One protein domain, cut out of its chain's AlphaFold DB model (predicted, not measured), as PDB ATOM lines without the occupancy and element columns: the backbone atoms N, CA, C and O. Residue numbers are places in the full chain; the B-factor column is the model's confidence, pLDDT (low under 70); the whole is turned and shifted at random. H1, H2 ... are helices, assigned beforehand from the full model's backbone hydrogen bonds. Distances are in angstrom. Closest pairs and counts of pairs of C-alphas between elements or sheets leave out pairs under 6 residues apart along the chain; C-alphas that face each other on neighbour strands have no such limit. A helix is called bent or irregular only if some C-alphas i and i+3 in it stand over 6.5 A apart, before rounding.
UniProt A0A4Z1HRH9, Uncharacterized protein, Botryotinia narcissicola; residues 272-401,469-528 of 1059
ATOM      1  N   GLN A 272      53.426 -28.128 -30.992       90.00
ATOM      2  CA  GLN A 272      52.211 -28.641 -30.351       90.00
ATOM      3  C   GLN A 272      51.886 -27.843 -29.092       90.00
ATOM      4  O   GLN A 272      50.736 -27.452 -28.919       90.00
ATOM      5  N   ARG A 273      52.880 -27.521 -28.257       88.38
ATOM      6  CA  ARG A 273      52.681 -26.668 -27.075       88.38
ATOM      7  C   ARG A 273      52.127 -25.296 -27.454       88.38
ATOM      8  O   ARG A 273      51.200 -24.829 -26.799       88.38
ATOM      9  N   ILE A 274      52.619 -24.671 -28.527       92.94
ATOM     10  CA  ILE A 274      52.064 -23.389 -28.992       92.94
ATOM     11  C   ILE A 274      50.615 -23.549 -29.489       92.94
ATOM     12  O   ILE A 274      49.774 -22.717 -29.150       92.94
ATOM     13  N   GLU A 275      50.285 -24.622 -30.220       92.94
ATOM     14  CA  GLU A 275      48.896 -24.904 -30.623       92.94
ATOM     15  C   GLU A 275      47.985 -25.069 -29.399       92.94
ATOM     16  O   GLU A 275      46.975 -24.379 -29.282       92.94
ATOM     17  N   ASP A 276      48.376 -25.912 -28.444       89.56
ATOM     18  CA  ASP A 276      47.648 -26.166 -27.202       89.56
ATOM     19  C   ASP A 276      47.420 -24.882 -26.385       89.56
ATOM     20  O   ASP A 276      46.323 -24.671 -25.852       89.56
ATOM     21  N   LEU A 277      48.414 -23.993 -26.307       92.25
ATOM     22  CA  LEU A 277      48.283 -22.678 -25.668       92.25
ATOM     23  C   LEU A 277      47.271 -21.779 -26.396       92.25
ATOM     24  O   LEU A 277      46.448 -21.141 -25.736       92.25
ATOM     25  N   LEU A 278      47.279 -21.757 -27.730       95.12
ATOM     26  CA  LEU A 278      46.369 -20.942 -28.544       95.12
ATOM     27  C   LEU A 278      44.926 -21.472 -28.530       95.12
ATOM     28  O   LEU A 278      43.984 -20.695 -28.348       95.12
ATOM     29  N   GLU A 279      44.735 -22.787 -28.648       91.69
ATOM     30  CA  GLU A 279      43.424 -23.428 -28.493       91.69
ATOM     31  C   GLU A 279      42.854 -23.176 -27.093       91.69
ATOM     32  O   GLU A 279      41.673 -22.843 -26.950       91.69
ATOM     33  N   THR A 280      43.680 -23.301 -26.046       90.06
ATOM     34  CA  THR A 280      43.211 -23.090 -24.669       90.06
ATOM     35  C   THR A 280      42.949 -21.631 -24.333       90.06
ATOM     36  O   THR A 280      41.925 -21.383 -23.695       90.06
ATOM     37  N   GLY A 281      43.751 -20.685 -24.828       91.62
ATOM     38  CA  GLY A 281      43.473 -19.249 -24.729       91.62
ATOM     39  C   GLY A 281      42.146 -18.884 -25.399       91.62
ATOM     40  O   GLY A 281      41.245 -18.340 -24.758       91.62
ATOM     41  N   ARG A 282      41.935 -19.319 -26.651       93.69
ATOM     42  CA  ARG A 282      40.665 -19.105 -27.372       93.69
ATOM     43  C   ARG A 282      39.476 -19.738 -26.645       93.69
ATOM     44  O   ARG A 282      38.415 -19.118 -26.548       93.69
ATOM     45  N   ALA A 283      39.622 -20.953 -26.112       89.12
ATOM     46  CA  ALA A 283      38.539 -21.610 -25.378       89.12
ATOM     47  C   ALA A 283      38.304 -20.992 -23.985       89.12
ATOM     48  O   ALA A 283      37.188 -21.069 -23.469       89.12
ATOM     49  N   ALA A 284      39.327 -20.389 -23.372       88.44
ATOM     50  CA  ALA A 284      39.218 -19.637 -22.127       88.44
ATOM     51  C   ALA A 284      38.495 -18.302 -22.344       88.44
ATOM     52  O   ALA A 284      37.577 -18.009 -21.581       88.44
ATOM     53  N   ALA A 285      38.809 -17.560 -23.408       91.94
ATOM     54  CA  ALA A 285      38.122 -16.318 -23.763       91.94
ATOM     55  C   ALA A 285      36.646 -16.545 -24.147       91.94
ATOM     56  O   ALA A 285      35.764 -15.841 -23.653       91.94
ATOM     57  N   GLU A 286      36.335 -17.588 -24.934       90.19
ATOM     58  CA  GLU A 286      34.940 -17.967 -25.232       90.19
ATOM     59  C   GLU A 286      34.181 -18.356 -23.947       90.19
ATOM     60  O   GLU A 286      33.005 -18.028 -23.775       90.19
ATOM     61  N   ASP A 287      34.854 -19.025 -23.005       85.94
ATOM     62  CA  ASP A 287      34.290 -19.346 -21.696       85.94
ATOM     63  C   ASP A 287      34.146 -18.122 -20.778       85.94
ATOM     64  O   ASP A 287      33.185 -18.082 -20.009       85.94
ATOM     65  N   HIS A 288      35.047 -17.141 -20.849       88.19
ATOM     66  CA  HIS A 288      35.010 -15.892 -20.084       88.19
ATOM     67  C   HIS A 288      33.823 -15.028 -20.523       88.19
ATOM     68  O   HIS A 288      32.941 -14.748 -19.706       88.19
ATOM     69  N   LEU A 289      33.719 -14.735 -21.824       89.69
ATOM     70  CA  LEU A 289      32.593 -14.009 -22.423       89.69
ATOM     71  C   LEU A 289      31.252 -14.700 -22.115       89.69
ATOM     72  O   LEU A 289      30.298 -14.061 -21.669       89.69
ATOM     73  N   TRP A 290      31.195 -16.032 -22.240       87.00
ATOM     74  CA  TRP A 290      30.004 -16.803 -21.866       87.00
ATOM     75  C   TRP A 290      29.664 -16.706 -20.371       87.00
ATOM     76  O   TRP A 290      28.493 -16.750 -19.992       87.00
ATOM     77  N   SER A 291      30.665 -16.591 -19.499       85.88
ATOM     78  CA  SER A 291      30.454 -16.506 -18.049       85.88
ATOM     79  C   SER A 291      29.943 -15.129 -17.628       85.88
ATOM     80  O   SER A 291      29.073 -15.065 -16.760       85.88
ATOM     81  N   LEU A 292      30.380 -14.060 -18.303       88.62
ATOM     82  CA  LEU A 292      29.833 -12.708 -18.141       88.62
ATOM     83  C   LEU A 292      28.356 -12.596 -18.563       88.62
ATOM     84  O   LEU A 292      27.644 -11.769 -18.005       88.62
ATOM     85  N   ARG A 293      27.859 -13.427 -19.495       88.00
ATOM     86  CA  ARG A 293      26.418 -13.500 -19.853       88.00
ATOM     87  C   ARG A 293      25.630 -14.564 -19.070       88.00
ATOM     88  O   ARG A 293      24.402 -14.501 -18.948       88.00
ATOM     89  N   GLY A 294      26.329 -15.563 -18.535       85.00
ATOM     90  CA  GLY A 294      25.740 -16.733 -17.885       85.00
ATOM     91  C   GLY A 294      25.564 -16.636 -16.369       85.00
ATOM     92  O   GLY A 294      24.548 -17.112 -15.868       85.00
ATOM     93  N   ASP A 295      26.530 -16.068 -15.642       84.69
ATOM     94  CA  ASP A 295      26.636 -16.183 -14.180       84.69
ATOM     95  C   ASP A 295      26.734 -14.788 -13.521       84.69
ATOM     96  O   ASP A 295      27.808 -14.181 -13.523       84.69
ATOM     97  N   PRO A 296      25.646 -14.271 -12.908       87.94
ATOM     98  CA  PRO A 296      25.661 -12.968 -12.237       87.94
ATOM     99  C   PRO A 296      26.694 -12.864 -11.107       87.94
ATOM    100  O   PRO A 296      27.209 -11.782 -10.844       87.94
ATOM    101  N   SER A 297      27.059 -13.979 -10.460       81.12
ATOM    102  CA  SER A 297      28.125 -14.004  -9.449       81.12
ATOM    103  C   SER A 297      29.534 -13.977 -10.041       81.12
ATOM    104  O   SER A 297      30.473 -13.632  -9.321       81.12
ATOM    105  N   TYR A 298      29.701 -14.346 -11.313       82.62
ATOM    106  CA  TYR A 298      30.942 -14.132 -12.053       82.62
ATOM    107  C   TYR A 298      31.047 -12.675 -12.510       82.62
ATOM    108  O   TYR A 298      32.049 -12.030 -12.219       82.62
ATOM    109  N   PHE A 299      29.981 -12.134 -13.113       86.00
ATOM    110  CA  PHE A 299      29.900 -10.724 -13.514       86.00
ATOM    111  C   PHE A 299      30.177  -9.787 -12.324       86.00
ATOM    112  O   PHE A 299      31.080  -8.958 -12.388       86.00
ATOM    113  N   ALA A 300      29.514 -10.014 -11.182       81.56
ATOM    114  CA  ALA A 300      29.761  -9.277  -9.941       81.56
ATOM    115  C   ALA A 300      31.227  -9.317  -9.480       81.56
ATOM    116  O   ALA A 300      31.748  -8.303  -9.038       81.56
ATOM    117  N   LYS A 301      31.909 -10.467  -9.597       79.81
ATOM    118  CA  LYS A 301      33.317 -10.607  -9.190       79.81
ATOM    119  C   LYS A 301      34.290  -9.819 -10.070       79.81
ATOM    120  O   LYS A 301      35.378  -9.495  -9.599       79.81
ATOM    121  N   MET A 302      33.929  -9.537 -11.319       81.12
ATOM    122  CA  MET A 302      34.746  -8.698 -12.199       81.12
ATOM    123  C   MET A 302      34.577  -7.202 -11.877       81.12
ATOM    124  O   MET A 302      35.525  -6.458 -12.080       81.12
ATOM    125  N   LEU A 303      33.424  -6.806 -11.315       76.69
ATOM    126  CA  LEU A 303      33.079  -5.439 -10.872       76.69
ATOM    127  C   LEU A 303      33.502  -5.095  -9.428       76.69
ATOM    128  O   LEU A 303      33.272  -3.990  -8.952       76.69
ATOM    129  N   ASP A 304      34.034  -6.049  -8.664       65.81
ATOM    130  CA  ASP A 304      34.329  -5.864  -7.228       65.81
ATOM    131  C   ASP A 304      35.755  -5.294  -7.025       65.81
ATOM    132  O   ASP A 304      36.492  -5.741  -6.144       65.81
ATOM    133  N   ALA A 305      36.200  -4.403  -7.929       54.69
ATOM    134  CA  ALA A 305      37.623  -4.200  -8.227       54.69
ATOM    135  C   ALA A 305      38.081  -2.746  -8.482       54.69
ATOM    136  O   ALA A 305      39.126  -2.354  -7.942       54.69
ATOM    137  N   GLN A 306      37.374  -1.947  -9.293       55.25
ATOM    138  CA  GLN A 306      37.860  -0.618  -9.705       55.25
ATOM    139  C   GLN A 306      37.476   0.520  -8.739       55.25
ATOM    140  O   GLN A 306      36.790   0.335  -7.727       55.25
ATOM    141  N   GLY A 307      38.021   1.712  -9.000       49.25
ATOM    142  CA  GLY A 307      37.832   2.909  -8.186       49.25
ATOM    143  C   GLY A 307      36.386   3.401  -8.111       49.25
ATOM    144  O   GLY A 307      35.672   3.449  -9.109       49.25
ATOM    145  N   LYS A 308      35.975   3.865  -6.923       44.66
ATOM    146  CA  LYS A 308      34.804   4.758  -6.813       44.66
ATOM    147  C   LYS A 308      35.079   6.093  -7.508       44.66
ATOM    148  O   LYS A 308      34.237   6.596  -8.244       44.66
ATOM    149  N   ASP A 309      36.296   6.596  -7.326       47.75
ATOM    150  CA  ASP A 309      36.718   7.941  -7.703       47.75
ATOM    151  C   ASP A 309      37.399   7.910  -9.092       47.75
ATOM    152  O   ASP A 309      38.546   8.327  -9.263       47.75
ATOM    153  N   ASN A 310      36.717   7.342 -10.098       46.56
ATOM    154  CA  ASN A 310      37.260   7.193 -11.457       46.56
ATOM    155  C   ASN A 310      37.536   8.570 -12.093       46.56
ATOM    156  O   ASN A 310      36.611   9.283 -12.486       46.56
ATOM    157  N   CYS A 311      38.819   8.917 -12.261       45.28
ATOM    158  CA  CYS A 311      39.316  10.290 -12.464       45.28
ATOM    159  C   CYS A 311      38.871  11.004 -13.765       45.28
ATOM    160  O   CYS A 311      39.286  12.134 -14.019       45.28
ATOM    161  N   PHE A 312      38.051  10.362 -14.601       43.22
ATOM    162  CA  PHE A 312      37.523  10.899 -15.862       43.22
ATOM    163  C   PHE A 312      36.098  11.474 -15.770       43.22
ATOM    164  O   PHE A 312      35.604  12.007 -16.763       43.22
ATOM    165  N   SER A 313      35.414  11.380 -14.627       42.06
ATOM    166  CA  SER A 313      34.069  11.950 -14.464       42.06
ATOM    167  C   SER A 313      33.783  12.368 -13.028       42.06
ATOM    168  O   SER A 313      34.128  11.646 -12.102       42.06
ATOM    169  N   SER A 314      33.078  13.488 -12.858       43.31
ATOM    170  CA  SER A 314      32.494  13.899 -11.582       43.31
ATOM    171  C   SER A 314      31.420  12.902 -11.122       43.31
ATOM    172  O   SER A 314      30.328  12.895 -11.684       43.31
ATOM    173  N   ASP A 315      31.771  12.083 -10.127       49.00
ATOM    174  CA  ASP A 315      30.968  11.239  -9.216       49.00
ATOM    175  C   ASP A 315      29.886  10.268  -9.749       49.00
ATOM    176  O   ASP A 315      29.601   9.283  -9.068       49.00
ATOM    177  N   GLU A 316      29.279  10.462 -10.922       49.56
ATOM    178  CA  GLU A 316      28.033   9.748 -11.272       49.56
ATOM    179  C   GLU A 316      28.241   8.474 -12.123       49.56
ATOM    180  O   GLU A 316      27.666   7.426 -11.819       49.56
ATOM    181  N   ASN A 317      29.110   8.495 -13.146       56.81
ATOM    182  CA  ASN A 317      29.114   7.453 -14.196       56.81
ATOM    183  C   ASN A 317      30.314   6.475 -14.142       56.81
ATOM    184  O   ASN A 317      30.698   5.900 -15.164       56.81
ATOM    185  N   ALA A 318      30.916   6.263 -12.964       65.50
ATOM    186  CA  ALA A 318      32.100   5.406 -12.791       65.50
ATOM    187  C   ALA A 318      31.858   3.928 -13.182       65.50
ATOM    188  O   ALA A 318      32.597   3.378 -13.998       65.50
ATOM    189  N   LYS A 319      30.787   3.311 -12.658       72.69
ATOM    190  CA  LYS A 319      30.438   1.887 -12.868       72.69
ATOM    191  C   LYS A 319      30.176   1.518 -14.332       72.69
ATOM    192  O   LYS A 319      30.506   0.421 -14.768       72.69
ATOM    193  N   GLY A 320      29.562   2.428 -15.092       76.50
ATOM    194  CA  GLY A 320      29.254   2.196 -16.505       76.50
ATOM    195  C   GLY A 320      30.515   2.035 -17.358       76.50
ATOM    196  O   GLY A 320      30.513   1.266 -18.314       76.50
ATOM    197  N   LEU A 321      31.608   2.709 -16.977       75.62
ATOM    198  CA  LEU A 321      32.911   2.558 -17.624       75.62
ATOM    199  C   LEU A 321      33.582   1.228 -17.248       75.62
ATOM    200  O   LEU A 321      34.080   0.542 -18.133       75.62
ATOM    201  N   GLU A 322      33.542   0.836 -15.969       77.56
ATOM    202  CA  GLU A 322      34.079  -0.449 -15.487       77.56
ATOM    203  C   GLU A 322      33.460  -1.639 -16.245       77.56
ATOM    204  O   GLU A 322      34.179  -2.496 -16.761       77.56
ATOM    205  N   MET A 323      32.130  -1.647 -16.412       81.81
ATOM    206  CA  MET A 323      31.436  -2.657 -17.221       81.81
ATOM    207  C   MET A 323      31.929  -2.680 -18.667       81.81
ATOM    208  O   MET A 323      32.238  -3.755 -19.178       81.81
ATOM    209  N   LEU A 324      32.022  -1.515 -19.319       80.81
ATOM    210  CA  LEU A 324      32.479  -1.429 -20.705       80.81
ATOM    211  C   LEU A 324      33.909  -1.960 -20.870       80.81
ATOM    212  O   LEU A 324      34.133  -2.739 -21.788       80.81
ATOM    213  N   VAL A 325      34.835  -1.650 -19.956       81.06
ATOM    214  CA  VAL A 325      36.220  -2.163 -20.006       81.06
ATOM    215  C   VAL A 325      36.271  -3.690 -19.837       81.06
ATOM    216  O   VAL A 325      37.005  -4.359 -20.566       81.06
ATOM    217  N   ILE A 326      35.469  -4.272 -18.935       86.44
ATOM    218  CA  ILE A 326      35.367  -5.739 -18.769       86.44
ATOM    219  C   ILE A 326      34.858  -6.407 -20.058       86.44
ATOM    220  O   ILE A 326      35.363  -7.454 -20.463       86.44
ATOM    221  N   LEU A 327      33.852  -5.810 -20.699       87.62
ATOM    222  CA  LEU A 327      33.197  -6.352 -21.894       87.62
ATOM    223  C   LEU A 327      34.050  -6.186 -23.156       87.62
ATOM    224  O   LEU A 327      34.157  -7.124 -23.942       87.62
ATOM    225  N   GLU A 328      34.689  -5.028 -23.319       86.00
ATOM    226  CA  GLU A 328      35.684  -4.747 -24.355       86.00
ATOM    227  C   GLU A 328      36.812  -5.784 -24.298       86.00
ATOM    228  O   GLU A 328      37.070  -6.468 -25.291       86.00
ATOM    229  N   TYR A 329      37.413  -5.979 -23.117       90.00
ATOM    230  CA  TYR A 329      38.431  -7.005 -22.891       90.00
ATOM    231  C   TYR A 329      37.920  -8.412 -23.241       90.00
ATOM    232  O   TYR A 329      38.590  -9.139 -23.973       90.00
ATOM    233  N   ALA A 330      36.723  -8.794 -22.785       91.88
ATOM    234  CA  ALA A 330      36.157 -10.118 -23.046       91.88
ATOM    235  C   ALA A 330      35.901 -10.390 -24.540       91.88
ATOM    236  O   ALA A 330      36.191 -11.482 -25.037       91.88
ATOM    237  N   CYS A 331      35.368  -9.402 -25.262       91.31
ATOM    238  CA  CYS A 331      35.130  -9.480 -26.699       91.31
ATOM    239  C   CYS A 331      36.442  -9.494 -27.492       91.31
ATOM    240  O   CYS A 331      36.606 -10.313 -28.400       91.31
ATOM    241  N   ILE A 332      37.395  -8.627 -27.151       90.44
ATOM    242  CA  ILE A 332      38.634  -8.490 -27.919       90.44
ATOM    243  C   ILE A 332      39.630  -9.612 -27.600       90.44
ATOM    244  O   ILE A 332      40.230 -10.133 -28.535       90.44
ATOM    245  N   SER A 333      39.731 -10.106 -26.360       93.06
ATOM    246  CA  SER A 333      40.524 -11.310 -26.039       93.06
ATOM    247  C   SER A 333      40.078 -12.521 -26.882       93.06
ATOM    248  O   SER A 333      40.913 -13.219 -27.459       93.06
ATOM    249  N   LEU A 334      38.765 -12.712 -27.089       93.81
ATOM    250  CA  LEU A 334      38.246 -13.768 -27.971       93.81
ATOM    251  C   LEU A 334      38.638 -13.567 -29.449       93.81
ATOM    252  O   LEU A 334      38.963 -14.548 -30.122       93.81
ATOM    253  N   LEU A 335      38.644 -12.328 -29.955       93.94
ATOM    254  CA  LEU A 335      39.115 -12.021 -31.315       93.94
ATOM    255  C   LEU A 335      40.618 -12.274 -31.469       93.94
ATOM    256  O   LEU A 335      41.031 -12.944 -32.416       93.94
ATOM    257  N   LEU A 336      41.427 -11.784 -30.528       94.19
ATOM    258  CA  LEU A 336      42.882 -11.937 -30.532       94.19
ATOM    259  C   LEU A 336      43.276 -13.414 -30.507       94.19
ATOM    260  O   LEU A 336      43.994 -13.868 -31.396       94.19
ATOM    261  N   TRP A 337      42.751 -14.190 -29.557       95.44
ATOM    262  CA  TRP A 337      43.057 -15.617 -29.478       95.44
ATOM    263  C   TRP A 337      42.539 -16.411 -30.679       95.44
ATOM    264  O   TRP A 337      43.195 -17.368 -31.091       95.44
ATOM    265  N   ASN A 338      41.409 -16.024 -31.285       94.50
ATOM    266  CA  ASN A 338      40.964 -16.653 -32.528       94.50
ATOM    267  C   ASN A 338      41.944 -16.381 -33.680       94.50
ATOM    268  O   ASN A 338      42.377 -17.321 -34.345       94.50
ATOM    269  N   ASN A 339      42.312 -15.116 -33.892       93.56
ATOM    270  CA  ASN A 339      43.208 -14.707 -34.975       93.56
ATOM    271  C   ASN A 339      44.600 -15.340 -34.829       93.56
ATOM    272  O   ASN A 339      45.129 -15.877 -35.797       93.56
ATOM    273  N   LEU A 340      45.177 -15.335 -33.621       96.06
ATOM    274  CA  LEU A 340      46.481 -15.953 -33.359       96.06
ATOM    275  C   LEU A 340      46.457 -17.470 -33.591       96.06
ATOM    276  O   LEU A 340      47.388 -18.010 -34.186       96.06
ATOM    277  N   ARG A 341      45.388 -18.159 -33.170       95.44
ATOM    278  CA  ARG A 341      45.199 -19.594 -33.427       95.44
ATOM    279  C   ARG A 341      45.132 -19.894 -34.924       95.44
ATOM    280  O   ARG A 341      45.777 -20.835 -35.378       95.44
ATOM    281  N   ASP A 342      44.343 -19.140 -35.683       93.38
ATOM    282  CA  ASP A 342      44.135 -19.422 -37.107       93.38
ATOM    283  C   ASP A 342      45.376 -19.092 -37.952       93.38
ATOM    284  O   ASP A 342      45.734 -19.880 -38.830       93.38
ATOM    285  N   ASP A 343      46.103 -18.028 -37.605       93.56
ATOM    286  CA  ASP A 343      47.412 -17.704 -38.183       93.56
ATOM    287  C   ASP A 343      48.444 -18.802 -37.892       93.56
ATOM    288  O   ASP A 343      49.100 -19.301 -38.808       93.56
ATOM    289  N   PHE A 344      48.544 -19.244 -36.635       95.75
ATOM    290  CA  PHE A 344      49.461 -20.317 -36.251       95.75
ATOM    291  C   PHE A 344      49.120 -21.649 -36.929       95.75
ATOM    292  O   PHE A 344      50.014 -22.340 -37.413       95.75
ATOM    293  N   ARG A 345      47.835 -22.009 -37.027       94.25
ATOM    294  CA  ARG A 345      47.381 -23.201 -37.766       94.25
ATOM    295  C   ARG A 345      47.753 -23.125 -39.245       94.25
ATOM    296  O   ARG A 345      48.135 -24.142 -39.822       94.25
ATOM    297  N   HIS A 346      47.647 -21.951 -39.871       92.94
ATOM    298  CA  HIS A 346      48.064 -21.765 -41.260       92.94
ATOM    299  C   HIS A 346      49.582 -21.948 -41.410       92.94
ATOM    300  O   HIS A 346      50.017 -22.795 -42.194       92.94
ATOM    301  N   TRP A 347      50.374 -21.266 -40.578       93.81
ATOM    302  CA  TRP A 347      51.831 -21.411 -40.521       93.81
ATOM    303  C   TRP A 347      52.268 -22.869 -40.271       93.81
ATOM    304  O   TRP A 347      53.106 -23.394 -41.001       93.81
ATOM    305  N   ARG A 348      51.628 -23.583 -39.336       93.00
ATOM    306  CA  ARG A 348      51.905 -25.000 -39.025       93.00
ATOM    307  C   ARG A 348      51.474 -25.978 -40.128       93.00
ATOM    308  O   ARG A 348      52.016 -27.076 -40.235       93.00
ATOM    309  N   ASN A 349      50.514 -25.618 -40.975       93.38
ATOM    310  CA  ASN A 349      50.206 -26.414 -42.167       93.38
ATOM    311  C   ASN A 349      51.262 -26.216 -43.265       93.38
ATOM    312  O   ASN A 349      51.571 -27.163 -43.989       93.38
ATOM    313  N   LEU A 350      51.856 -25.022 -43.352       93.31
ATOM    314  CA  LEU A 350      53.007 -24.760 -44.215       93.31
ATOM    315  C   LEU A 350      54.304 -25.398 -43.672       93.31
ATOM    316  O   LEU A 350      55.095 -25.884 -44.472       93.31
ATOM    317  N   GLU A 351      54.491 -25.494 -42.351       91.69
ATOM    318  CA  GLU A 351      55.597 -26.247 -41.721       91.69
ATOM    319  C   GLU A 351      55.616 -27.700 -42.208       91.69
ATOM    320  O   GLU A 351      56.594 -28.143 -42.806       91.69
ATOM    321  N   LYS A 352      54.487 -28.407 -42.080       90.94
ATOM    322  CA  LYS A 352      54.331 -29.789 -42.567       90.94
ATOM    323  C   LYS A 352      54.612 -29.909 -44.068       90.94
ATOM    324  O   LYS A 352      55.317 -30.829 -44.481       90.94
ATOM    325  N   LYS A 353      54.094 -28.968 -44.873       93.31
ATOM    326  CA  LYS A 353      54.293 -28.894 -46.335       93.31
ATOM    327  C   LYS A 353      55.770 -28.745 -46.719       93.31
ATOM    328  O   LYS A 353      56.185 -29.341 -47.705       93.31
ATOM    329  N   TYR A 354      56.534 -27.965 -45.956       90.62
ATOM    330  CA  TYR A 354      57.932 -27.619 -46.238       90.62
ATOM    331  C   TYR A 354      58.948 -28.349 -45.345       90.62
ATOM    332  O   TYR A 354      60.126 -27.998 -45.335       90.62
ATOM    333  N   SER A 355      58.524 -29.385 -44.621       87.06
ATOM    334  CA  SER A 355      59.336 -30.091 -43.618       87.06
ATOM    335  C   SER A 355      60.636 -30.719 -44.154       87.06
ATOM    336  O   SER A 355      61.597 -30.839 -43.400       87.06
ATOM    337  N   GLU A 356      60.715 -31.054 -45.448       87.06
ATOM    338  CA  GLU A 356      61.956 -31.510 -46.108       87.06
ATOM    339  C   GLU A 356      62.879 -30.359 -46.569       87.06
ATOM    340  O   GLU A 356      64.076 -30.565 -46.774       87.06
ATOM    341  N   GLU A 357      62.346 -29.143 -46.731       86.12
ATOM    342  CA  GLU A 357      63.102 -27.949 -47.145       86.12
ATOM    343  C   GLU A 357      63.646 -27.158 -45.941       86.12
ATOM    344  O   GLU A 357      64.740 -26.589 -46.019       86.12
ATOM    345  N   ILE A 358      62.916 -27.146 -44.817       83.81
ATOM    346  CA  ILE A 358      63.276 -26.446 -43.573       83.81
ATOM    347  C   ILE A 358      64.539 -27.082 -42.966       83.81
ATOM    348  O   ILE A 358      64.501 -28.089 -42.263       83.81
ATOM    349  N   THR A 359      65.687 -26.467 -43.245       78.56
ATOM    350  CA  THR A 359      67.023 -26.971 -42.901       78.56
ATOM    351  C   THR A 359      67.876 -25.845 -42.318       78.56
ATOM    352  O   THR A 359      67.907 -24.743 -42.857       78.56
ATOM    353  N   TYR A 360      68.540 -26.101 -41.183       76.06
ATOM    354  CA  TYR A 360      69.207 -25.080 -40.348       76.06
ATOM    355  C   TYR A 360      70.261 -24.240 -41.099       76.06
ATOM    356  O   TYR A 360      70.539 -23.108 -40.714       76.06
ATOM    357  N   ASP A 361      70.849 -24.782 -42.166       71.69
ATOM    358  CA  ASP A 361      71.838 -24.134 -43.032       71.69
ATOM    359  C   ASP A 361      71.238 -23.248 -44.146       71.69
ATOM    360  O   ASP A 361      71.995 -22.701 -44.949       71.69
ATOM    361  N   ARG A 362      69.905 -23.092 -44.224       76.44
ATOM    362  CA  ARG A 362      69.209 -22.430 -45.347       76.44
ATOM    363  C   ARG A 362      68.201 -21.365 -44.914       76.44
ATOM    364  O   ARG A 362      67.700 -21.361 -43.791       76.44
ATOM    365  N   GLN A 363      67.879 -20.460 -45.840       82.31
ATOM    366  CA  GLN A 363      66.721 -19.569 -45.715       82.31
ATOM    367  C   GLN A 363      65.416 -20.371 -45.861       82.31
ATOM    368  O   GLN A 363      65.376 -21.393 -46.550       82.31
ATOM    369  N   LEU A 364      64.351 -19.899 -45.215       88.25
ATOM    370  CA  LEU A 364      63.016 -20.483 -45.308       88.25
ATOM    371  C   LEU A 364      62.374 -20.262 -46.697       88.25
ATOM    372  O   LEU A 364      62.634 -19.243 -47.340       88.25
ATOM    373  N   PRO A 365      61.470 -21.153 -47.149       91.50
ATOM    374  CA  PRO A 365      60.625 -20.894 -48.315       91.50
ATOM    375  C   PRO A 365      59.781 -19.626 -48.116       91.50
ATOM    376  O   PRO A 365      59.144 -19.458 -47.078       91.50
ATOM    377  N   SER A 366      59.728 -18.736 -49.111       88.62
ATOM    378  CA  SER A 366      59.197 -17.367 -48.942       88.62
ATOM    379  C   SER A 366      57.692 -17.264 -48.640       88.62
ATOM    380  O   SER A 366      57.230 -16.235 -48.150       88.62
ATOM    381  N   GLU A 367      56.911 -18.314 -48.906       91.69
ATOM    382  CA  GLU A 367      55.523 -18.428 -48.434       91.69
ATOM    383  C   GLU A 367      55.479 -18.679 -46.917       91.69
ATOM    384  O   GLU A 367      54.800 -17.964 -46.185       91.69
ATOM    385  N   TYR A 368      56.269 -19.643 -46.444       92.38
ATOM    386  CA  TYR A 368      56.379 -20.018 -45.036       92.38
ATOM    387  C   TYR A 368      57.036 -18.920 -44.182       92.38
ATOM    388  O   TYR A 368      56.575 -18.634 -43.078       92.38
ATOM    389  N   GLU A 369      58.066 -18.257 -44.717       90.56
ATOM    390  CA  GLU A 369      58.756 -17.126 -44.085       90.56
ATOM    391  C   GLU A 369      57.822 -15.925 -43.864       90.56
ATOM    392  O   GLU A 369      57.815 -15.330 -42.785       90.56
ATOM    393  N   ARG A 370      56.972 -15.607 -44.850       91.69
ATOM    394  CA  ARG A 370      55.961 -14.550 -44.718       91.69
ATOM    395  C   ARG A 370      54.923 -14.888 -43.657       91.69
ATOM    396  O   ARG A 370      54.635 -14.030 -42.833       91.69
ATOM    397  N   GLU A 371      54.382 -16.105 -43.631       93.38
ATOM    398  CA  GLU A 371      53.352 -16.452 -42.638       93.38
ATOM    399  C   GLU A 371      53.911 -16.561 -41.211       93.38
ATOM    400  O   GLU A 371      53.229 -16.182 -40.257       93.38
ATOM    401  N   PHE A 372      55.184 -16.944 -41.055       93.62
ATOM    402  CA  PHE A 372      55.908 -16.801 -39.791       93.62
ATOM    403  C   PHE A 372      55.976 -15.330 -39.338       93.62
ATOM    404  O   PHE A 372      55.641 -15.014 -38.193       93.62
ATOM    405  N   ALA A 373      56.347 -14.414 -40.240       92.75
ATOM    406  CA  ALA A 373      56.406 -12.982 -39.946       92.75
ATOM    407  C   ALA A 373      55.015 -12.362 -39.684       92.75
ATOM    408  O   ALA A 373      54.879 -11.547 -38.771       92.75
ATOM    409  N   CYS A 374      53.970 -12.792 -40.404       93.38
ATOM    410  CA  CYS A 374      52.571 -12.430 -40.144       93.38
ATOM    411  C   CYS A 374      52.133 -12.848 -38.732       93.38
ATOM    412  O   CYS A 374      51.549 -12.039 -38.008       93.38
ATOM    413  N   PHE A 375      52.430 -14.086 -38.316       95.62
ATOM    414  CA  PHE A 375      52.119 -14.562 -36.965       95.62
ATOM    415  C   PHE A 375      52.901 -13.787 -35.893       95.62
ATOM    416  O   PHE A 375      52.323 -13.390 -34.880       95.62
ATOM    417  N   TRP A 376      54.187 -13.502 -36.132       93.81
ATOM    418  CA  TRP A 376      55.026 -12.712 -35.226       93.81
ATOM    419  C   TRP A 376      54.510 -11.274 -35.044       93.81
ATOM    420  O   TRP A 376      54.430 -10.789 -33.911       93.81
ATOM    421  N   ASP A 377      54.133 -10.588 -36.127       91.56
ATOM    422  CA  ASP A 377      53.528  -9.251 -36.059       91.56
ATOM    423  C   ASP A 377      52.176  -9.291 -35.333       91.56
ATOM    424  O   ASP A 377      51.953  -8.521 -34.399       91.56
ATOM    425  N   ASN A 378      51.302 -10.244 -35.666       93.19
ATOM    426  CA  ASN A 378      49.997 -10.380 -35.016       93.19
ATOM    427  C   ASN A 378      50.132 -10.638 -33.497       93.19
ATOM    428  O   ASN A 378      49.459  -9.985 -32.694       93.19
ATOM    429  N   LEU A 379      51.071 -11.498 -33.081       94.56
ATOM    430  CA  LEU A 379      51.400 -11.734 -31.667       94.56
ATOM    431  C   LEU A 379      51.978 -10.480 -30.989       94.56
ATOM    432  O   LEU A 379      51.627 -10.171 -29.848       94.56
ATOM    433  N   SER A 380      52.812  -9.715 -31.698       89.75
ATOM    434  CA  SER A 380      53.385  -8.450 -31.212       89.75
ATOM    435  C   SER A 380      52.321  -7.355 -31.046       89.75
ATOM    436  O   SER A 380      52.345  -6.602 -30.068       89.75
ATOM    437  N   ARG A 381      51.338  -7.292 -31.952       89.44
ATOM    438  CA  ARG A 381      50.170  -6.401 -31.865       89.44
ATOM    439  C   ARG A 381      49.261  -6.795 -30.700       89.44
ATOM    440  O   ARG A 381      48.887  -5.927 -29.913       89.44
ATOM    441  N   ALA A 382      48.985  -8.090 -30.521       92.38
ATOM    442  CA  ALA A 382      48.188  -8.603 -29.403       92.38
ATOM    443  C   ALA A 382      48.865  -8.319 -28.050       92.38
ATOM    444  O   ALA A 382      48.220  -7.834 -27.121       92.38
ATOM    445  N   SER A 383      50.185  -8.532 -27.974       91.25
ATOM    446  CA  SER A 383      51.032  -8.159 -26.835       91.25
ATOM    447  C   SER A 383      50.905  -6.680 -26.480       91.25
ATOM    448  O   SER A 383      50.695  -6.351 -25.313       91.25
ATOM    449  N   ASN A 384      51.031  -5.785 -27.466       87.69
ATOM    450  CA  ASN A 384      50.922  -4.348 -27.229       87.69
ATOM    451  C   ASN A 384      49.520  -3.959 -26.755       87.69
ATOM    452  O   ASN A 384      49.429  -3.299 -25.731       87.69
ATOM    453  N   TYR A 385      48.447  -4.407 -27.413       87.94
ATOM    454  CA  TYR A 385      47.080  -4.033 -27.028       87.94
ATOM    455  C   TYR A 385      46.720  -4.483 -25.601       87.94
ATOM    456  O   TYR A 385      46.293  -3.685 -24.764       87.94
ATOM    457  N   LEU A 386      46.971  -5.756 -25.270       90.56
ATOM    458  CA  LEU A 386      46.679  -6.287 -23.934       90.56
ATOM    459  C   LEU A 386      47.446  -5.543 -22.824       90.56
ATOM    460  O   LEU A 386      46.961  -5.458 -21.698       90.56
ATOM    461  N   ARG A 387      48.630  -4.988 -23.126       89.25
ATOM    462  CA  ARG A 387      49.488  -4.296 -22.152       89.25
ATOM    463  C   ARG A 387      49.299  -2.777 -22.106       89.25
ATOM    464  O   ARG A 387      49.168  -2.215 -21.022       89.25
ATOM    465  N   MET A 388      49.335  -2.114 -23.256       82.56
ATOM    466  CA  MET A 388      49.340  -0.653 -23.384       82.56
ATOM    467  C   MET A 388      47.945  -0.043 -23.301       82.56
ATOM    468  O   MET A 388      47.816   1.076 -22.805       82.56
ATOM    469  N   ASP A 389      46.922  -0.781 -23.730       80.94
ATOM    470  CA  ASP A 389      45.530  -0.352 -23.661       80.94
ATOM    471  C   ASP A 389      44.860  -0.962 -22.428       80.94
ATOM    472  O   ASP A 389      44.561  -0.249 -21.470       80.94
ATOM    473  N   ILE A 390      44.692  -2.290 -22.396       84.56
ATOM    474  CA  ILE A 390      43.887  -2.943 -21.352       84.56
ATOM    475  C   ILE A 390      44.582  -2.919 -19.977       84.56
ATOM    476  O   ILE A 390      44.044  -2.351 -19.026       84.56
ATOM    477  N   LEU A 391      45.784  -3.500 -19.848       87.00
ATOM    478  CA  LEU A 391      46.496  -3.572 -18.562       87.00
ATOM    479  C   LEU A 391      46.840  -2.179 -18.018       87.00
ATOM    480  O   LEU A 391      46.713  -1.949 -16.817       87.00
ATOM    481  N   ARG A 392      47.234  -1.236 -18.887       83.00
ATOM    482  CA  ARG A 392      47.474   0.164 -18.511       83.00
ATOM    483  C   ARG A 392      46.247   0.777 -17.842       83.00
ATOM    484  O   ARG A 392      46.385   1.339 -16.757       83.00
ATOM    485  N   ARG A 393      45.070   0.676 -18.477       78.19
ATOM    486  CA  ARG A 393      43.810   1.192 -17.918       78.19
ATOM    487  C   ARG A 393      43.513   0.531 -16.573       78.19
ATOM    488  O   ARG A 393      43.271   1.239 -15.602       78.19
ATOM    489  N   GLU A 394      43.647  -0.788 -16.476       80.44
ATOM    490  CA  GLU A 394      43.368  -1.520 -15.234       80.44
ATOM    491  C   GLU A 394      44.306  -1.150 -14.067       80.44
ATOM    492  O   GLU A 394      43.843  -0.966 -12.942       80.44
ATOM    493  N   ILE A 395      45.611  -0.972 -14.308       78.75
ATOM    494  CA  ILE A 395      46.554  -0.492 -13.277       78.75
ATOM    495  C   ILE A 395      46.165   0.918 -12.814       78.75
ATOM    496  O   ILE A 395      46.169   1.204 -11.618       78.75
ATOM    497  N   VAL A 396      45.844   1.794 -13.766       71.56
ATOM    498  CA  VAL A 396      45.587   3.220 -13.532       71.56
ATOM    499  C   VAL A 396      44.238   3.477 -12.846       71.56
ATOM    500  O   VAL A 396      44.142   4.413 -12.054       71.56
ATOM    501  N   PHE A 397      43.219   2.649 -13.088       68.81
ATOM    502  CA  PHE A 397      41.893   2.750 -12.453       68.81
ATOM    503  C   PHE A 397      41.731   1.882 -11.192       68.81
ATOM    504  O   PHE A 397      40.711   1.959 -10.503       68.81
ATOM    505  N   SER A 398      42.732   1.070 -10.841       73.31
ATOM    506  CA  SER A 398      42.718   0.286  -9.604       73.31
ATOM    507  C   SER A 398      42.855   1.179  -8.365       73.31
ATOM    508  O   SER A 398      43.783   1.989  -8.265       73.31
ATOM    509  N   ASN A 399      41.991   0.963  -7.365       70.00
ATOM    510  CA  ASN A 399      42.106   1.580  -6.032       70.00
ATOM    511  C   ASN A 399      43.520   1.423  -5.441       70.00
ATOM    512  O   ASN A 399      44.042   2.332  -4.798       70.00
ATOM    513  N   THR A 400      44.144   0.264  -5.669       77.75
ATOM    514  CA  THR A 400      45.393  -0.157  -5.023       77.75
ATOM    515  C   THR A 400      46.614   0.675  -5.423       77.75
ATOM    516  O   THR A 400      47.626   0.655  -4.714       77.75
ATOM    517  N   PHE A 401      46.531   1.395  -6.545       78.56
ATOM    518  CA  PHE A 401      47.645   2.143  -7.126       78.56
ATOM    519  C   PHE A 401      47.399   3.652  -7.245       78.56
ATOM    520  O   PHE A 401      48.324   4.362  -7.627       78.56
ATOM    521  N   THR A 469      43.618  -7.024  -9.031       83.44
ATOM    522  CA  THR A 469      42.186  -7.230  -9.294       83.44
ATOM    523  C   THR A 469      41.889  -8.510 -10.092       83.44
ATOM    524  O   THR A 469      42.748  -9.033 -10.801       83.44
ATOM    525  N   ASN A 470      40.642  -9.002 -10.053       82.75
ATOM    526  CA  ASN A 470      40.228 -10.168 -10.857       82.75
ATOM    527  C   ASN A 470      40.377  -9.917 -12.375       82.75
ATOM    528  O   ASN A 470      40.759 -10.823 -13.121       82.75
ATOM    529  N   LEU A 471      40.123  -8.683 -12.832       84.12
ATOM    530  CA  LEU A 471      40.354  -8.280 -14.220       84.12
ATOM    531  C   LEU A 471      41.858  -8.198 -14.531       84.12
ATOM    532  O   LEU A 471      42.307  -8.831 -15.483       84.12
ATOM    533  N   GLY A 472      42.659  -7.553 -13.678       86.81
ATOM    534  CA  GLY A 472      44.122  -7.510 -13.799       86.81
ATOM    535  C   GLY A 472      44.769  -8.897 -13.868       86.81
ATOM    536  O   GLY A 472      45.634  -9.129 -14.708       86.81
ATOM    537  N   GLN A 473      44.305  -9.853 -13.058       86.50
ATOM    538  CA  GLN A 473      44.739 -11.256 -13.115       86.50
ATOM    539  C   GLN A 473      44.340 -11.954 -14.430       86.50
ATOM    540  O   GLN A 473      45.082 -12.813 -14.908       86.50
ATOM    541  N   SER A 474      43.204 -11.584 -15.031       87.69
ATOM    542  CA  SER A 474      42.761 -12.098 -16.338       87.69
ATOM    543  C   SER A 474      43.651 -11.570 -17.472       87.69
ATOM    544  O   SER A 474      44.172 -12.341 -18.277       87.69
ATOM    545  N   ILE A 475      43.946 -10.268 -17.458       90.62
ATOM    546  CA  ILE A 475      44.801  -9.613 -18.457       90.62
ATOM    547  C   ILE A 475      46.257 -10.093 -18.348       90.62
ATOM    548  O   ILE A 475      46.863 -10.463 -19.351       90.62
ATOM    549  N   LEU A 476      46.825 -10.149 -17.136       92.50
ATOM    550  CA  LEU A 476      48.185 -10.659 -16.902       92.50
ATOM    551  C   LEU A 476      48.334 -12.139 -17.276       92.50
ATOM    552  O   LEU A 476      49.432 -12.575 -17.611       92.50
ATOM    553  N   SER A 477      47.241 -12.900 -17.242       90.06
ATOM    554  CA  SER A 477      47.172 -14.259 -17.774       90.06
ATOM    555  C   SER A 477      47.293 -14.269 -19.298       90.06
ATOM    556  O   SER A 477      48.194 -14.921 -19.822       90.06
ATOM    557  N   ASP A 478      46.464 -13.502 -20.016       93.06
ATOM    558  CA  ASP A 478      46.534 -13.453 -21.484       93.06
ATOM    559  C   ASP A 478      47.920 -12.990 -21.967       93.06
ATOM    560  O   ASP A 478      48.559 -13.645 -22.794       93.06
ATOM    561  N   VAL A 479      48.447 -11.914 -21.372       93.56
ATOM    562  CA  VAL A 479      49.810 -11.427 -21.644       93.56
ATOM    563  C   VAL A 479      50.867 -12.467 -21.250       93.56
ATOM    564  O   VAL A 479      51.878 -12.605 -21.936       93.56
ATOM    565  N   GLY A 480      50.637 -13.238 -20.188       91.88
ATOM    566  CA  GLY A 480      51.508 -14.326 -19.753       91.88
ATOM    567  C   GLY A 480      51.564 -15.502 -20.736       91.88
ATOM    568  O   GLY A 480      52.639 -16.067 -20.961       91.88
ATOM    569  N   ILE A 481      50.451 -15.849 -21.389       92.31
ATOM    570  CA  ILE A 481      50.444 -16.832 -22.487       92.31
ATOM    571  C   ILE A 481      51.212 -16.258 -23.683       92.31
ATOM    572  O   ILE A 481      52.080 -16.940 -24.226       92.31
ATOM    573  N   VAL A 482      50.981 -14.990 -24.043       94.44
ATOM    574  CA  VAL A 482      51.739 -14.304 -25.106       94.44
ATOM    575  C   VAL A 482      53.246 -14.286 -24.803       94.44
ATOM    576  O   VAL A 482      54.046 -14.559 -25.696       94.44
ATOM    577  N   ALA A 483      53.654 -14.053 -23.551       92.25
ATOM    578  CA  ALA A 483      55.047 -14.146 -23.111       92.25
ATOM    579  C   ALA A 483      55.604 -15.576 -23.249       92.25
ATOM    580  O   ALA A 483      56.720 -15.764 -23.728       92.25
ATOM    581  N   SER A 484      54.810 -16.589 -22.895       89.56
ATOM    582  CA  SER A 484      55.186 -18.005 -23.023       89.56
ATOM    583  C   SER A 484      55.429 -18.387 -24.488       89.56
ATOM    584  O   SER A 484      56.497 -18.893 -24.816       89.56
ATOM    585  N   ILE A 485      54.497 -18.043 -25.384       93.38
ATOM    586  CA  ILE A 485      54.642 -18.257 -26.834       93.38
ATOM    587  C   ILE A 485      55.835 -17.457 -27.382       93.38
ATOM    588  O   ILE A 485      56.613 -17.991 -28.166       93.38
ATOM    589  N   SER A 486      56.043 -16.213 -26.935       91.38
ATOM    590  CA  SER A 486      57.204 -15.405 -27.353       91.38
ATOM    591  C   SER A 486      58.533 -16.103 -27.039       91.38
ATOM    592  O   SER A 486      59.432 -16.104 -27.878       91.38
ATOM    593  N   ARG A 487      58.658 -16.737 -25.861       88.06
ATOM    594  CA  ARG A 487      59.842 -17.537 -25.503       88.06
ATOM    595  C   ARG A 487      60.024 -18.733 -26.434       88.06
ATOM    596  O   ARG A 487      61.139 -18.964 -26.891       88.06
ATOM    597  N   ASP A 488      58.954 -19.462 -26.730       88.94
ATOM    598  CA  ASP A 488      59.027 -20.640 -27.596       88.94
ATOM    599  C   ASP A 488      59.405 -20.258 -29.040       88.94
ATOM    600  O   ASP A 488      60.186 -20.959 -29.681       88.94
ATOM    601  N   LEU A 489      58.957 -19.099 -29.536       90.75
ATOM    602  CA  LEU A 489      59.389 -18.566 -30.834       90.75
ATOM    603  C   LEU A 489      60.867 -18.135 -30.836       90.75
ATOM    604  O   LEU A 489      61.542 -18.291 -31.855       90.75
ATOM    605  N   TYR A 490      61.425 -17.664 -29.713       87.25
ATOM    606  CA  TYR A 490      62.874 -17.423 -29.597       87.25
ATOM    607  C   TYR A 490      63.725 -18.703 -29.711       87.25
ATOM    608  O   TYR A 490      64.930 -18.585 -29.936       87.25
ATOM    609  N   LEU A 491      63.134 -19.903 -29.642       86.75
ATOM    610  CA  LEU A 491      63.821 -21.169 -29.940       86.75
ATOM    611  C   LEU A 491      63.934 -21.466 -31.445       86.75
ATOM    612  O   LEU A 491      64.766 -22.283 -31.835       86.75
ATOM    613  N   TYR A 492      63.157 -20.800 -32.309       88.88
ATOM    614  CA  TYR A 492      63.145 -21.042 -33.761       88.88
ATOM    615  C   TYR A 492      64.305 -20.342 -34.501       88.88
ATOM    616  O   TYR A 492      64.139 -19.579 -35.453       88.88
ATOM    617  N   GLN A 493      65.521 -20.584 -34.014       87.19
ATOM    618  CA  GLN A 493      66.766 -20.061 -34.573       87.19
ATOM    619  C   GLN A 493      67.260 -20.956 -35.729       87.19
ATOM    620  O   GLN A 493      67.071 -22.172 -35.670       87.19
ATOM    621  N   PRO A 494      67.915 -20.389 -36.760       87.00
ATOM    622  CA  PRO A 494      68.383 -19.001 -36.844       87.00
ATOM    623  C   PRO A 494      67.303 -17.983 -37.249       87.00
ATOM    624  O   PRO A 494      67.474 -16.784 -37.021       87.00
ATOM    625  N   TRP A 495      66.182 -18.437 -37.812       88.06
ATOM    626  CA  TRP A 495      65.223 -17.601 -38.544       88.06
ATOM    627  C   TRP A 495      64.509 -16.541 -37.693       88.06
ATOM    628  O   TRP A 495      64.292 -15.428 -38.160       88.06
ATOM    629  N   THR A 496      64.234 -16.794 -36.408       89.00
ATOM    630  CA  THR A 496      63.688 -15.762 -35.499       89.00
ATOM    631  C   THR A 496      64.555 -14.495 -35.424       89.00
ATOM    632  O   THR A 496      64.047 -13.403 -35.155       89.00
ATOM    633  N   SER A 497      65.863 -14.591 -35.688       86.31
ATOM    634  CA  SER A 497      66.743 -13.416 -35.703       86.31
ATOM    635  C   SER A 497      66.482 -12.452 -36.874       86.31
ATOM    636  O   SER A 497      66.755 -11.256 -36.733       86.31
ATOM    637  N   THR A 498      65.908 -12.920 -37.991       87.44
ATOM    638  CA  THR A 498      65.727 -12.127 -39.224       87.44
ATOM    639  C   THR A 498      64.360 -11.446 -39.317       87.44
ATOM    640  O   THR A 498      64.256 -10.394 -39.953       87.44
ATOM    641  N   VAL A 499      63.332 -11.946 -38.620       87.69
ATOM    642  CA  VAL A 499      61.950 -11.413 -38.652       87.69
ATOM    643  C   VAL A 499      61.888  -9.906 -38.368       87.69
ATOM    644  O   VAL A 499      61.223  -9.148 -39.069       87.69
ATOM    645  N   ASN A 500      62.661  -9.426 -37.388       82.88
ATOM    646  CA  ASN A 500      62.726  -8.002 -37.019       82.88
ATOM    647  C   ASN A 500      63.431  -7.104 -38.057       82.88
ATOM    648  O   ASN A 500      63.430  -5.876 -37.902       82.88
ATOM    649  N   GLN A 501      64.076  -7.691 -39.067       82.31
ATOM    650  CA  GLN A 501      64.560  -7.008 -40.265       82.31
ATOM    651  C   GLN A 501      63.532  -7.134 -41.393       82.31
ATOM    652  O   GLN A 501      63.203  -6.117 -41.993       82.31
ATOM    653  N   GLN A 502      62.966  -8.327 -41.611       83.06
ATOM    654  CA  GLN A 502      61.922  -8.585 -42.611       83.06
ATOM    655  C   GLN A 502      60.725  -7.635 -42.439       83.06
ATOM    656  O   GLN A 502      60.377  -6.929 -43.377       83.06
ATOM    657  N   LEU A 503      60.196  -7.484 -41.218       83.62
ATOM    658  CA  LEU A 503      59.111  -6.541 -40.886       83.62
ATOM    659  C   LEU A 503      59.473  -5.049 -41.072       83.62
ATOM    660  O   LEU A 503      58.593  -4.196 -41.030       83.62
ATOM    661  N   LYS A 504      60.756  -4.708 -41.258       80.38
ATOM    662  CA  LYS A 504      61.226  -3.337 -41.566       80.38
ATOM    663  C   LYS A 504      61.539  -3.128 -43.046       80.38
ATOM    664  O   LYS A 504      61.719  -1.986 -43.460       80.38
ATOM    665  N   THR A 505      61.655  -4.212 -43.810       82.69
ATOM    666  CA  THR A 505      61.872  -4.215 -45.264       82.69
ATOM    667  C   THR A 505      60.645  -4.697 -46.044       82.69
ATOM    668  O   THR A 505      60.718  -4.787 -47.265       82.69
ATOM    669  N   ASP A 506      59.550  -5.024 -45.349       84.38
ATOM    670  CA  ASP A 506      58.234  -5.329 -45.914       84.38
ATOM    671  C   ASP A 506      57.751  -4.172 -46.799       84.38
ATOM    672  O   ASP A 506      57.883  -3.000 -46.440       84.38
ATOM    673  N   ASP A 507      57.163  -4.500 -47.945       83.06
ATOM    674  CA  ASP A 507      56.605  -3.530 -48.897       83.06
ATOM    675  C   ASP A 507      55.206  -3.018 -48.487       83.06
ATOM    676  O   ASP A 507      54.551  -2.289 -49.232       83.06
ATOM    677  N   GLY A 508      54.760  -3.386 -47.283       85.69
ATOM    678  CA  GLY A 508      53.415  -3.184 -46.763       85.69
ATOM    679  C   GLY A 508      52.541  -4.438 -46.844       85.69
ATOM    680  O   GLY A 508      51.445  -4.418 -46.281       85.69
ATOM    681  N   THR A 509      52.981  -5.522 -47.500       87.81
ATOM    682  CA  THR A 509      52.206  -6.769 -47.637       87.81
ATOM    683  C   THR A 509      51.883  -7.408 -46.288       87.81
ATOM    684  O   THR A 509      50.710  -7.682 -46.021       87.81
ATOM    685  N   ILE A 510      52.877  -7.632 -45.418       87.56
ATOM    686  CA  ILE A 510      52.640  -8.239 -44.093       87.56
ATOM    687  C   ILE A 510      51.737  -7.327 -43.262       87.56
ATOM    688  O   ILE A 510      50.752  -7.793 -42.684       87.56
ATOM    689  N   LYS A 511      52.014  -6.016 -43.265       84.62
ATOM    690  CA  LYS A 511      51.198  -5.033 -42.541       84.62
ATOM    691  C   LYS A 511      49.742  -5.010 -43.028       84.62
ATOM    692  O   LYS A 511      48.832  -4.959 -42.206       84.62
ATOM    693  N   ALA A 512      49.502  -5.074 -44.337       88.56
ATOM    694  CA  ALA A 512      48.156  -5.121 -44.904       88.56
ATOM    695  C   ALA A 512      47.422  -6.416 -44.517       88.56
ATOM    696  O   ALA A 512      46.250  -6.368 -44.130       88.56
ATOM    697  N   ILE A 513      48.112  -7.563 -44.552       88.06
ATOM    698  CA  ILE A 513      47.562  -8.851 -44.111       88.06
ATOM    699  C   ILE A 513      47.131  -8.766 -42.643       88.06
ATOM    700  O   ILE A 513      45.982  -9.095 -42.335       88.06
ATOM    701  N   THR A 514      47.983  -8.285 -41.732       87.06
ATOM    702  CA  THR A 514      47.621  -8.210 -40.306       87.06
ATOM    703  C   THR A 514      46.602  -7.106 -40.008       87.06
ATOM    704  O   THR A 514      45.696  -7.337 -39.205       87.06
ATOM    705  N   ASP A 515      46.627  -5.966 -40.708       88.44
ATOM    706  CA  ASP A 515      45.595  -4.923 -40.588       88.44
ATOM    707  C   ASP A 515      44.194  -5.440 -40.963       88.44
ATOM    708  O   ASP A 515      43.229  -5.141 -40.254       88.44
ATOM    709  N   THR A 516      44.049  -6.284 -41.998       90.31
ATOM    710  CA  THR A 516      42.728  -6.865 -42.326       90.31
ATOM    711  C   THR A 516      42.189  -7.784 -41.224       90.31
ATOM    712  O   THR A 516      40.995  -7.730 -40.923       90.31
ATOM    713  N   LYS A 517      43.056  -8.564 -40.562       87.69
ATOM    714  CA  LYS A 517      42.692  -9.432 -39.424       87.69
ATOM    715  C   LYS A 517      42.286  -8.613 -38.193       87.69
ATOM    716  O   LYS A 517      41.391  -9.009 -37.446       87.69
ATOM    717  N   TRP A 518      42.913  -7.452 -38.001       89.25
ATOM    718  CA  TRP A 518      42.631  -6.528 -36.898       89.25
ATOM    719  C   TRP A 518      41.422  -5.618 -37.121       89.25
ATOM    720  O   TRP A 518      40.916  -5.066 -36.143       89.25
ATOM    721  N   LYS A 519      40.908  -5.493 -38.352       90.00
ATOM    722  CA  LYS A 519      39.747  -4.641 -38.650       90.00
ATOM    723  C   LYS A 519      38.571  -4.905 -37.704       90.00
ATOM    724  O   LYS A 519      38.083  -3.974 -37.079       90.00
ATOM    725  N   ARG A 520      38.171  -6.169 -37.524       88.50
ATOM    726  CA  ARG A 520      37.042  -6.548 -36.653       88.50
ATOM    727  C   ARG A 520      37.262  -6.171 -35.180       88.50
ATOM    728  O   ARG A 520      36.303  -5.864 -34.484       88.50
ATOM    729  N   THR A 521      38.511  -6.164 -34.714       88.81
ATOM    730  CA  THR A 521      38.881  -5.689 -33.372       88.81
ATOM    731  C   THR A 521      38.694  -4.178 -33.250       88.81
ATOM    732  O   THR A 521      38.120  -3.713 -32.269       88.81
ATOM    733  N   MET A 522      39.116  -3.420 -34.265       85.12
ATOM    734  CA  MET A 522      38.944  -1.963 -34.325       85.12
ATOM    735  C   MET A 522      37.468  -1.565 -34.476       85.12
ATOM    736  O   MET A 522      37.014  -0.647 -33.797       85.12
ATOM    737  N   ASP A 523      36.702  -2.305 -35.287       85.12
ATOM    738  CA  ASP A 523      35.251  -2.149 -35.415       85.12
ATOM    739  C   ASP A 523      34.561  -2.364 -34.051       85.12
ATOM    740  O   ASP A 523      33.691  -1.583 -33.673       85.12
ATOM    741  N   VAL A 524      34.957  -3.385 -33.277       84.56
ATOM    742  CA  VAL A 524      34.393  -3.639 -31.937       84.56
ATOM    743  C   VAL A 524      34.766  -2.538 -30.943       84.56
ATOM    744  O   VAL A 524      33.890  -2.063 -30.223       84.56
ATOM    745  N   PHE A 525      36.028  -2.104 -30.933       78.88
ATOM    746  CA  PHE A 525      36.518  -1.021 -30.076       78.88
ATOM    747  C   PHE A 525      35.726   0.280 -30.302       78.88
ATOM    748  O   PHE A 525      35.058   0.775 -29.392       78.88
ATOM    749  N   ALA A 526      35.704   0.775 -31.544       80.50
ATOM    750  CA  ALA A 526      35.081   2.053 -31.895       80.50
ATOM    751  C   ALA A 526      33.557   2.091 -31.651       80.50
ATOM    752  O   ALA A 526      33.002   3.152 -31.369       80.50
ATOM    753  N   ASN A 527      32.871   0.945 -31.744       82.69
ATOM    754  CA  ASN A 527      31.418   0.864 -31.561       82.69
ATOM    755  C   ASN A 527      30.967   0.648 -30.102       82.69
ATOM    756  O   ASN A 527      29.778   0.800 -29.819       82.69
ATOM    757  N   LEU A 528      31.872   0.316 -29.171       76.44
ATOM    758  CA  LEU A 528      31.543   0.143 -27.746       76.44
ATOM    759  C   LEU A 528      31.745   1.412 -26.900       76.44
ATOM    760  O   LEU A 528      31.047   1.592 -25.903       76.44
TER     761      LEU A 528
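AT A GLANCE: This is residues 272 to 401 and 469 to 528 of the 1059 residues of an uncharacterized protein of Botryotinia narcissicola (UniProt A0A4Z1HRH9). Four long helices, H1, H3, H4 and H5, stand side by side in an up-and-down bundle, each running against the one before; the bent H7 packs along H3 and over H4, H6 crosses H4, and the short H2 sits at the bundle's end. The printed part has 190 residues with seven named helices, H1 to H7 in order, and no named strand: all helix. It is only just compact, close to loose, with a radius of gyration of the C-alphas of 18.9 A, and spans 62 by 31 by 28 A.

IN THESE COORDINATES: Find C-alpha 318 at (32.100, 5.406, -12.791); from there H3, residues 318 to 353, runs 52.9 A. H4, residues 366 to 397, covers 45.1 A. H1, residues 272 to 294, begins at (52.211, -28.641, -30.351) and covers 31.6 A; H5, residues 470 to 489, covers 28.9 A. H2 is residues 296 to 302 and H6 residues 496 to 505, only just irregular, with C-alphas 497 and 500 6.9 A apart. H7, residues 509 to 528, was assigned as one helix by its hydrogen bonds but is bent, with C-alphas 517 and 520 6.9 A apart; its arms are H7a, residues 509 to 517, and H7b, residues 520 to 528, and the last printed residue, Leu 528, has its C-alpha 528 at (31.543, 0.143, -27.746).

HOW THE PARTS SIT: Start at H3: it touches H4 in a helical hairpin at a shallow tilt of 16 degrees, closest at the C-alphas of Trp 347 and Glu 371, 5.6 A. H3 touches H1, closest C-alphas Arg 282 and Trp 337, 4.7 A. H5 touches H4, closest C-alphas Glu 394 and Gly 472, 6.2 A. H7b touches residues 324 to 336 of H3 at 5 degrees, a shallow tilt, closest C-alphas Ile 332 and Thr 521, 6.1 A. H6 is about perpendicular to H4, at 88 degrees. H1 and H4 are apart. O i to N i+4 pairs are within hydrogen-bond range throughout H1, H2, H5, H7a and H7b, and in 31 of 32 in H3, 25 of 28 in H4 and 3 of 6 in H6.

THE WHOLE: The C-alphas of Asp 315 and Glu 356, the two farthest apart, are 64.4 A apart. Residues 402 to 468 are not printed; C-alphas 401 and 469 are 11.1 A apart across the cut. The links H2 to H3 and H3 to H4 are long. Look for low model confidence, pLDDT under 70, at residues 304 to 318 and 397.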